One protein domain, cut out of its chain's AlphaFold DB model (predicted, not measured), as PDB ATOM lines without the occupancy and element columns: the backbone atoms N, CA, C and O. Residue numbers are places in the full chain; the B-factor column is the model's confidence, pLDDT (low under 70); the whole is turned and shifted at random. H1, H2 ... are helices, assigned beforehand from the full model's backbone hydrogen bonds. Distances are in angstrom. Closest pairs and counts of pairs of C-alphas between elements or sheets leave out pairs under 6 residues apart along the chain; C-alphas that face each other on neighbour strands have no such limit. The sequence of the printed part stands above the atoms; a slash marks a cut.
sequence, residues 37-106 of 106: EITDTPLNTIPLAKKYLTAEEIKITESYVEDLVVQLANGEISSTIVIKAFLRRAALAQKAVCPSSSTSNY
ATOM      1  N   GLU A  37     130.678 157.922 160.751       84.75
ATOM      2  CA  GLU A  37     130.254 156.963 159.739       84.75
ATOM      3  C   GLU A  37     128.752 156.665 159.871       84.75
ATOM      4  O   GLU A  37     128.224 156.465 160.968       84.75
ATOM      5  N   ILE A  38     128.052 156.669 158.735       84.81
ATOM      6  CA  ILE A  38     126.619 156.388 158.657       84.81
ATOM      7  C   ILE A  38     126.485 154.952 158.168       84.81
ATOM      8  O   ILE A  38     126.677 154.674 156.988       84.81
ATOM      9  N   THR A  39     126.204 154.035 159.086       80.25
ATOM     10  CA  THR A  39     126.102 152.600 158.787       80.25
ATOM     11  C   THR A  39     124.707 152.179 158.332       80.25
ATOM     12  O   THR A  39     124.570 151.182 157.633       80.25
ATOM     13  N   ASP A  40     123.679 152.944 158.701       81.06
ATOM     14  CA  ASP A  40     122.282 152.675 158.372       81.06
ATOM     15  C   ASP A  40     121.637 153.940 157.803       81.06
ATOM     16  O   ASP A  40     121.541 154.970 158.482       81.06
ATOM     17  N   THR A  41     121.238 153.862 156.533       83.38
ATOM     18  CA  THR A  41     120.547 154.944 155.836       83.38
ATOM     19  C   THR A  41     119.098 154.521 155.594       83.38
ATOM     20  O   THR A  41     118.820 153.819 154.620       83.38
ATOM     21  N   PRO A  42     118.156 154.952 156.450       85.81
ATOM     22  CA  PRO A  42     116.742 154.679 156.245       85.81
ATOM     23  C   PRO A  42     116.216 155.411 155.005       85.81
ATOM     24  O   PRO A  42     116.728 156.463 154.625       85.81
ATOM     25  N   LEU A  43     115.116 154.907 154.436       86.81
ATOM     26  CA  LEU A  43     114.419 155.553 153.314       86.81
ATOM     27  C   LEU A  43     114.069 157.023 153.614       86.81
ATOM     28  O   LEU A  43     114.159 157.879 152.738       86.81
ATOM     29  N   ASN A  44     113.693 157.322 154.863       88.62
ATOM     30  CA  ASN A  44     113.505 158.688 155.340       88.62
ATOM     31  C   ASN A  44     114.773 159.193 156.040       88.62
ATOM     32  O   ASN A  44     115.014 158.873 157.203       88.62
ATOM     33  N   THR A  45     115.542 160.033 155.352       89.31
ATOM     34  CA  THR A  45     116.815 160.582 155.841       89.31
ATOM     35  C   THR A  45     116.667 161.866 156.662       89.31
ATOM     36  O   THR A  45     117.635 162.296 157.290       89.31
ATOM     37  N   ILE A  46     115.467 162.460 156.737       88.88
ATOM     38  CA  ILE A  46     115.211 163.703 157.492       88.88
ATOM     39  C   ILE A  46     115.661 163.597 158.965       88.88
ATOM     40  O   ILE A  46     116.324 164.519 159.450       88.88
ATOM     41  N   PRO A  47     115.395 162.491 159.696       91.75
ATOM     42  CA  PRO A  47     115.798 162.370 161.098       91.75
ATOM     43  C   PRO A  47     117.316 162.287 161.317       91.75
ATOM     44  O   PRO A  47     117.770 162.498 162.444       91.75
ATOM     45  N   LEU A  48     118.115 162.004 160.279       91.75
ATOM     46  CA  LEU A  48     119.567 161.846 160.417       91.75
ATOM     47  C   LEU A  48     120.240 163.138 160.889       91.75
ATOM     48  O   LEU A  48     121.188 163.071 161.667       91.75
ATOM     49  N   ALA A  49     119.722 164.309 160.498       92.69
ATOM     50  CA  ALA A  49     120.240 165.595 160.966       92.69
ATOM     51  C   ALA A  49     120.239 165.677 162.500       92.69
ATOM     52  O   ALA A  49     121.261 165.995 163.099       92.69
ATOM     53  N   LYS A  50     119.133 165.280 163.141       92.69
ATOM     54  CA  LYS A  50     119.000 165.283 164.607       92.69
ATOM     55  C   LYS A  50     119.852 164.223 165.303       92.69
ATOM     56  O   LYS A  50     120.144 164.361 166.483       92.69
ATOM     57  N   LYS A  51     120.236 163.165 164.585       92.75
ATOM     58  CA  LYS A  51     121.082 162.083 165.106       92.75
ATOM     59  C   LYS A  51     122.573 162.435 165.074       92.75
ATOM     60  O   LYS A  51     123.313 161.972 165.936       92.75
ATOM     61  N   TYR A  52     123.012 163.204 164.077       93.44
ATOM     62  CA  TYR A  52     124.439 163.378 163.772       93.44
ATOM     63  C   TYR A  52     124.960 164.816 163.865       93.44
ATOM     64  O   TYR A  52     126.175 165.007 163.939       93.44
ATOM     65  N   LEU A  53     124.081 165.820 163.852       94.56
ATOM     66  CA  LEU A  53     124.458 167.220 164.037       94.56
ATOM     67  C   LEU A  53     124.249 167.652 165.488       94.56
ATOM     68  O   LEU A  53     123.426 167.105 166.221       94.56
ATOM     69  N   THR A  54     125.005 168.661 165.897       95.94
ATOM     70  CA  THR A  54     124.851 169.299 167.206       95.94
ATOM     71  C   THR A  54     123.587 170.163 167.251       95.94
ATOM     72  O   THR A  54     123.067 170.595 166.222       95.94
ATOM     73  N   ALA A  55     123.103 170.472 168.457       96.12
ATOM     74  CA  ALA A  55     121.940 171.342 168.637       96.12
ATOM     75  C   ALA A  55     122.146 172.745 168.031       96.12
ATOM     76  O   ALA A  55     121.209 173.314 167.479       96.12
ATOM     77  N   GLU A  56     123.370 173.281 168.094       94.81
ATOM     78  CA  GLU A  56     123.723 174.565 167.480       94.81
ATOM     79  C   GLU A  56     123.648 174.492 165.949       94.81
ATOM     80  O   GLU A  56     123.022 175.341 165.318       94.81
ATOM     81  N   GLU A  57     124.213 173.445 165.346       96.12
ATOM     82  CA  GLU A  57     124.157 173.242 163.893       96.12
ATOM     83  C   GLU A  57     122.725 173.068 163.394       96.12
ATOM     84  O   GLU A  57     122.362 173.620 162.355       96.12
ATOM     85  N   ILE A  58     121.899 172.326 164.134       96.88
ATOM     86  CA  ILE A  58     120.473 172.164 163.833       96.88
ATOM     87  C   ILE A  58     119.774 173.515 163.932       96.88
ATOM     88  O   ILE A  58     119.104 173.907 162.983       96.88
ATOM     89  N   LYS A  59     119.986 174.262 165.024       96.62
ATOM     90  CA  LYS A  59     119.407 175.599 165.197       96.62
ATOM     91  C   LYS A  59     119.752 176.495 164.010       96.62
ATOM     92  O   LYS A  59     118.852 177.094 163.440       96.62
ATOM     93  N   ILE A  60     121.021 176.553 163.605       97.00
ATOM     94  CA  ILE A  60     121.461 177.380 162.474       97.00
ATOM     95  C   ILE A  60     120.811 176.916 161.169       97.00
ATOM     96  O   ILE A  60     120.252 177.721 160.436       97.00
ATOM     97  N   THR A  61     120.883 175.623 160.863       97.19
ATOM     98  CA  THR A  61     120.461 175.099 159.555       97.19
ATOM     99  C   THR A  61     118.947 174.941 159.397       97.19
ATOM    100  O   THR A  61     118.487 174.717 158.280       97.19
ATOM    101  N   GLU A  62     118.182 175.051 160.486       96.06
ATOM    102  CA  GLU A  62     116.709 175.054 160.498       96.06
ATOM    103  C   GLU A  62     116.117 176.432 160.833       96.06
ATOM    104  O   GLU A  62     114.897 176.562 160.902       96.06
ATOM    105  N   SER A  63     116.953 177.458 161.033       96.38
ATOM    106  CA  SER A  63     116.493 178.844 161.185       96.38
ATOM    107  C   SER A  63     116.061 179.427 159.844       96.38
ATOM    108  O   SER A  63     116.591 179.063 158.789       96.38
ATOM    109  N   TYR A  64     115.139 180.386 159.890       97.19
ATOM    110  CA  TYR A  64     114.806 181.181 158.719       97.19
ATOM    111  C   TYR A  64     115.978 182.079 158.309       97.19
ATOM    112  O   TYR A  64     116.820 182.469 159.125       97.19
ATOM    113  N   VAL A  65     116.043 182.407 157.019       94.88
ATOM    114  CA  VAL A  65     117.152 183.194 156.463       94.88
ATOM    115  C   VAL A  65     117.133 184.610 157.032       94.88
ATOM    116  O   VAL A  65     118.185 185.136 157.385       94.88
ATOM    117  N   GLU A  66     115.951 185.203 157.175       96.88
ATOM    118  CA  GLU A  66     115.736 186.515 157.780       96.88
ATOM    119  C   GLU A  66     116.325 186.608 159.197       96.88
ATOM    120  O   GLU A  66     117.044 187.562 159.496       96.88
ATOM    121  N   ASP A  67     116.134 185.580 160.025       96.44
ATOM    122  CA  ASP A  67     116.665 185.538 161.390       96.44
ATOM    123  C   ASP A  67     118.191 185.394 161.401       96.44
ATOM    124  O   ASP A  67     118.879 186.026 162.206       96.44
ATOM    125  N   LEU A  68     118.738 184.566 160.504       96.19
ATOM    126  CA  LEU A  68     120.184 184.369 160.382       96.19
ATOM    127  C   LEU A  68     120.888 185.634 159.893       96.19
ATOM    128  O   LEU A  68     121.967 185.961 160.386       96.19
ATOM    129  N   VAL A  69     120.293 186.348 158.935       96.56
ATOM    130  CA  VAL A  69     120.857 187.592 158.393       96.56
ATOM    131  C   VAL A  69     120.920 188.666 159.476       96.56
ATOM    132  O   VAL A  69     121.947 189.336 159.588       96.56
ATOM    133  N   VAL A  70     119.883 188.792 160.310       97.44
ATOM    134  CA  VAL A  70     119.888 189.726 161.449       97.44
ATOM    135  C   VAL A  70     120.973 189.352 162.463       97.44
ATOM    136  O   VAL A  70     121.787 190.203 162.819       97.44
ATOM    137  N   GLN A  71     121.062 188.080 162.867       96.25
ATOM    138  CA  GLN A  71     122.087 187.615 163.815       96.25
ATOM    139  C   GLN A  71     123.517 187.811 163.282       96.25
ATOM    140  O   GLN A  71     124.419 188.178 164.036       96.25
ATOM    141  N   LEU A  72     123.734 187.596 161.980       96.94
ATOM    142  CA  LEU A  72     125.017 187.849 161.317       96.94
ATOM    143  C   LEU A  72     125.355 189.344 161.283       96.94
ATOM    144  O   LEU A  72     126.496 189.710 161.561       96.94
ATOM    145  N   ALA A  73     124.384 190.200 160.954       97.12
ATOM    146  CA  ALA A  73     124.571 191.649 160.907       97.12
ATOM    147  C   ALA A  73     124.886 192.234 162.293       97.12
ATOM    148  O   ALA A  73     125.725 193.126 162.408       97.12
ATOM    149  N   ASN A  74     124.263 191.686 163.338       96.56
ATOM    150  CA  ASN A  74     124.513 192.061 164.728       96.56
ATOM    151  C   ASN A  74     125.814 191.459 165.295       96.56
ATOM    152  O   ASN A  74     126.237 191.835 166.387       96.56
ATOM    153  N   GLY A  75     126.450 190.519 164.584       94.50
ATOM    154  CA  GLY A  75     127.643 189.811 165.057       94.50
ATOM    155  C   GLY A  75     127.376 188.803 166.180       94.50
ATOM    156  O   GLY A  75     128.320 188.355 166.830       94.50
ATOM    157  N   GLU A  76     126.115 188.429 166.407       95.94
ATOM    158  CA  GLU A  76     125.709 187.429 167.408       95.94
ATOM    159  C   GLU A  76     126.202 186.027 167.034       95.94
ATOM    160  O   GLU A  76     126.546 185.219 167.895       95.94
ATOM    161  N   ILE A  77     126.275 185.757 165.729       96.19
ATOM    162  CA  ILE A  77     126.850 184.540 165.160       96.19
ATOM    163  C   ILE A  77     127.883 184.917 164.099       96.19
ATOM    164  O   ILE A  77     127.740 185.917 163.398       96.19
ATOM    165  N   SER A  78     128.931 184.107 163.943       96.81
ATOM    166  CA  SER A  78     129.939 184.358 162.905       96.81
ATOM    167  C   SER A  78     129.581 183.671 161.587       96.81
ATOM    168  O   SER A  78     129.088 182.540 161.574       96.81
ATOM    169  N   SER A  79     129.940 184.291 160.459       96.31
ATOM    170  CA  SER A  79     129.768 183.683 159.131       96.31
ATOM    171  C   SER A  79     130.478 182.333 159.015       96.31
ATOM    172  O   SER A  79     129.983 181.427 158.353       96.31
ATOM    173  N   THR A  80     131.623 182.166 159.689       96.25
ATOM    174  CA  THR A  80     132.365 180.897 159.667       96.25
ATOM    175  C   THR A  80     131.627 179.775 160.390       96.25
ATOM    176  O   THR A  80     131.640 178.647 159.903       96.25
ATOM    177  N   ILE A  81     130.954 180.073 161.507       95.88
ATOM    178  CA  ILE A  81     130.109 179.110 162.230       95.88
ATOM    179  C   ILE A  81     128.924 178.706 161.350       95.88
ATOM    180  O   ILE A  81     128.691 177.514 161.153       95.88
ATOM    181  N   VAL A  82     128.246 179.685 160.741       96.75
ATOM    182  CA  VAL A  82     127.100 179.427 159.859       96.75
ATOM    183  C   VAL A  82     127.501 178.547 158.676       96.75
ATOM    184  O   VAL A  82     126.906 177.492 158.456       96.75
ATOM    185  N   ILE A  83     128.558 178.920 157.953       96.44
ATOM    186  CA  ILE A  83     129.033 178.157 156.793       96.44
ATOM    187  C   ILE A  83     129.436 176.735 157.201       96.44
ATOM    188  O   ILE A  83     129.062 175.783 156.519       96.44
ATOM    189  N   LYS A  84     130.147 176.554 158.322       96.38
ATOM    190  CA  LYS A  84     130.529 175.216 158.804       96.38
ATOM    191  C   LYS A  84     129.316 174.344 159.133       96.38
ATOM    192  O   LYS A  84     129.316 173.171 158.759       96.38
ATOM    193  N   ALA A  85     128.281 174.907 159.758       96.69
ATOM    194  CA  ALA A  85     127.046 174.185 160.053       96.69
ATOM    195  C   ALA A  85     126.344 173.710 158.767       96.69
ATOM    196  O   ALA A  85     125.992 172.533 158.647       96.69
ATOM    197  N   PHE A  86     126.216 174.588 157.764       97.06
ATOM    198  CA  PHE A  86     125.633 174.223 156.468       97.06
ATOM    199  C   PHE A  86     126.482 173.197 155.704       97.06
ATOM    200  O   PHE A  86     125.927 172.237 155.167       97.06
ATOM    201  N   LEU A  87     127.814 173.332 155.701       96.62
ATOM    202  CA  LEU A  87     128.716 172.359 155.072       96.62
ATOM    203  C   LEU A  87     128.595 170.974 155.716       96.62
ATOM    204  O   LEU A  87     128.511 169.971 155.006       96.62
ATOM    205  N   ARG A  88     128.529 170.905 157.051       96.25
ATOM    206  CA  ARG A  88     128.340 169.634 157.762       96.25
ATOM    207  C   ARG A  88     126.986 169.001 157.468       96.25
ATOM    208  O   ARG A  88     126.938 167.797 157.218       96.25
ATOM    209  N   ARG A  89     125.901 169.780 157.400       95.69
ATOM    210  CA  ARG A  89     124.581 169.254 157.005       95.69
ATOM    211  C   ARG A  89     124.555 168.775 155.550       95.69
ATOM    212  O   ARG A  89     123.997 167.715 155.277       95.69
ATOM    213  N   ALA A  90     125.195 169.503 154.636       95.00
ATOM    214  CA  ALA A  90     125.300 169.107 153.233       95.00
ATOM    215  C   ALA A  90     126.086 167.796 153.069       95.00
ATOM    216  O   ALA A  90     125.648 166.890 152.362       95.00
ATOM    217  N   ALA A  91     127.207 167.650 153.775       94.31
ATOM    218  CA  ALA A  91     127.993 166.421 153.746       94.31
ATOM    219  C   ALA A  91     127.266 165.227 154.380       94.31
ATOM    220  O   ALA A  91     127.378 164.109 153.871       94.31
ATOM    221  N   LEU A  92     126.483 165.453 155.439       93.75
ATOM    222  CA  LEU A  92     125.621 164.431 156.036       93.75
ATOM    223  C   LEU A  92     124.576 163.939 155.027       93.75
ATOM    224  O   LEU A  92     124.439 162.735 154.821       93.75
ATOM    225  N   ALA A  93     123.886 164.866 154.356       92.38
ATOM    226  CA  ALA A  93     122.907 164.534 153.324       92.38
ATOM    227  C   ALA A  93     123.547 163.782 152.144       92.38
ATOM    228  O   ALA A  93     123.001 162.782 151.677       92.38
ATOM    229  N   GLN A  94     124.735 164.208 151.705       91.25
ATOM    230  CA  GLN A  94     125.462 163.554 150.619       91.25
ATOM    231  C   GLN A  94     125.839 162.107 150.960       91.25
ATOM    232  O   GLN A  94     125.664 161.219 150.125       91.25
ATOM    233  N   LYS A  95     126.323 161.860 152.184       89.44
ATOM    234  CA  LYS A  95     126.651 160.506 152.658       89.44
ATOM    235  C   LYS A  95     125.415 159.611 152.776       89.44
ATOM    236  O   LYS A  95     125.529 158.417 152.538       89.44
ATOM    237  N   ALA A  96     124.260 160.182 153.116       88.31
ATOM    238  CA  ALA A  96     123.006 159.441 153.201       88.31
ATOM    239  C   ALA A  96     122.493 158.999 151.815       88.31
ATOM    240  O   ALA A  96     122.012 157.886 151.663       88.31
ATOM    241  N   VAL A  97     122.603 159.834 150.779       82.00
ATOM    242  CA  VAL A  97     122.090 159.489 149.435       82.00
ATOM    243  C   VAL A  97     123.071 158.636 148.626       82.00
ATOM    244  O   VAL A  97     122.653 157.801 147.827       82.00
ATOM    245  N   CYS A  98     124.376 158.843 148.806       70.69
ATOM    246  CA  CYS A  98     125.419 158.146 148.061       70.69
ATOM    247  C   CYS A  98     126.415 157.512 149.045       70.69
ATOM    248  O   CYS A  98     127.460 158.109 149.328       70.69
ATOM    249  N   PRO A  99     126.092 156.328 149.599       62.50
ATOM    250  CA  PRO A  99     127.006 155.620 150.478       62.50
ATOM    251  C   PRO A  99     128.249 155.200 149.690       62.50
ATOM    252  O   PRO A  99     128.155 154.572 148.636       62.50
ATOM    253  N   SER A 100     129.436 155.501 150.215       55.25
ATOM    254  CA  SER A 100     130.726 155.131 149.610       55.25
ATOM    255  C   SER A 100     131.012 153.618 149.625       55.25
ATOM    256  O   SER A 100     132.068 153.190 149.173       55.25
ATOM    257  N   SER A 101     130.091 152.809 150.156       51.03
ATOM    258  CA  SER A 101     130.210 151.360 150.367       51.03
ATOM    259  C   SER A 101     129.176 150.527 149.596       51.03
ATOM    260  O   SER A 101     129.111 149.308 149.778       51.03
ATOM    261  N   SER A 102     128.397 151.129 148.691       45.69
ATOM    262  CA  SER A 102     127.526 150.369 147.790       45.69
ATOM    263  C   SER A 102     128.351 149.699 146.691       45.69
ATOM    264  O   SER A 102     128.455 150.181 145.565       45.69
ATOM    265  N   THR A 103     128.940 148.559 147.042       43.44
ATOM    266  CA  THR A 103     129.345 147.517 146.099       43.44
ATOM    267  C   THR A 103     128.109 147.193 145.260       43.44
ATOM    268  O   THR A 103     127.153 146.599 145.760       43.44
ATOM    269  N   SER A 104     128.083 147.690 144.024       39.72
ATOM    270  CA  SER A 104     127.017 147.431 143.061       39.72
ATOM    271  C   SER A 104     126.975 145.930 142.786       39.72
ATOM    272  O   SER A 104     127.803 145.413 142.046       39.72
ATOM    273  N   ASN A 105     126.038 145.226 143.422       34.97
ATOM    274  CA  ASN A 105     125.609 143.896 143.004       34.97
ATOM    275  C   ASN A 105     124.472 144.070 141.993       34.97
ATOM    276  O   ASN A 105     123.322 143.798 142.320       34.97
ATOM    277  N   TYR A 106     124.803 144.591 140.815       32.72
ATOM    278  CA  TYR A 106     124.022 144.496 139.583       32.72
ATOM    279  C   TYR A 106     124.983 144.629 138.409       32.72
ATOM    280  O   TYR A 106     125.857 145.527 138.485       32.72
TER     281      TYR A 106
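AT A GLANCE: This is residues 37 to 106 of the 106 residues of an uncharacterized protein of Deltaproteobacteria bacterium (UniProt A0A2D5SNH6). One long helix, H4, runs back past two short helices, H1 and H2, which pack on one side of it, H2 crossing it; a third short helix, H3, lies mostly beyond the first end of H4, near it but touching no helix. Residues 98 to 106 trail beyond H4's last end. The printed part has 70 residues, all helix in class, with four named helices in the order H1, H2, H3, H4. It is a loose rod, radius of gyration of the C-alphas 15.0 A, spanning 53 by 19 by 17 A.

IN THESE COORDINATES: H1 is residues 48 to 52, beginning at C-alpha 48 (119.567, 161.846, 160.417). H2 is residues 55 to 62, H3 residues 65 to 73. H4, residues 79 to 97, is 27.2 A long and ends at C-alpha 97 (122.090, 159.489, 149.435).

HOW THE PARTS SIT: H1 touches H4 at residues 89 to 92 alone; the closest C-alphas, of Ala 49 and Arg 89, are 6.9 A apart. H2 touches H4 at residues 82 to 89 alone, about perpendicular at 82 degrees; the closest C-alphas, of Glu 57 and Ala 85, are 4.9 A apart. H3 and H4 are close but not clearly touching, their closest C-alphas, of Leu 72 and Ser 79, 6.7 A apart. H1 and H3 are apart. In H1, H2, H3 and H4 every O i to N i+4 pair is within hydrogen-bond range.

THE WHOLE: The C-alphas farthest apart, of Asn 74 and Tyr 106, are 53.8 A apart. The printed part has no cut, and its three links between helices are tight. Residues 99 to 106 have pLDDT under 70.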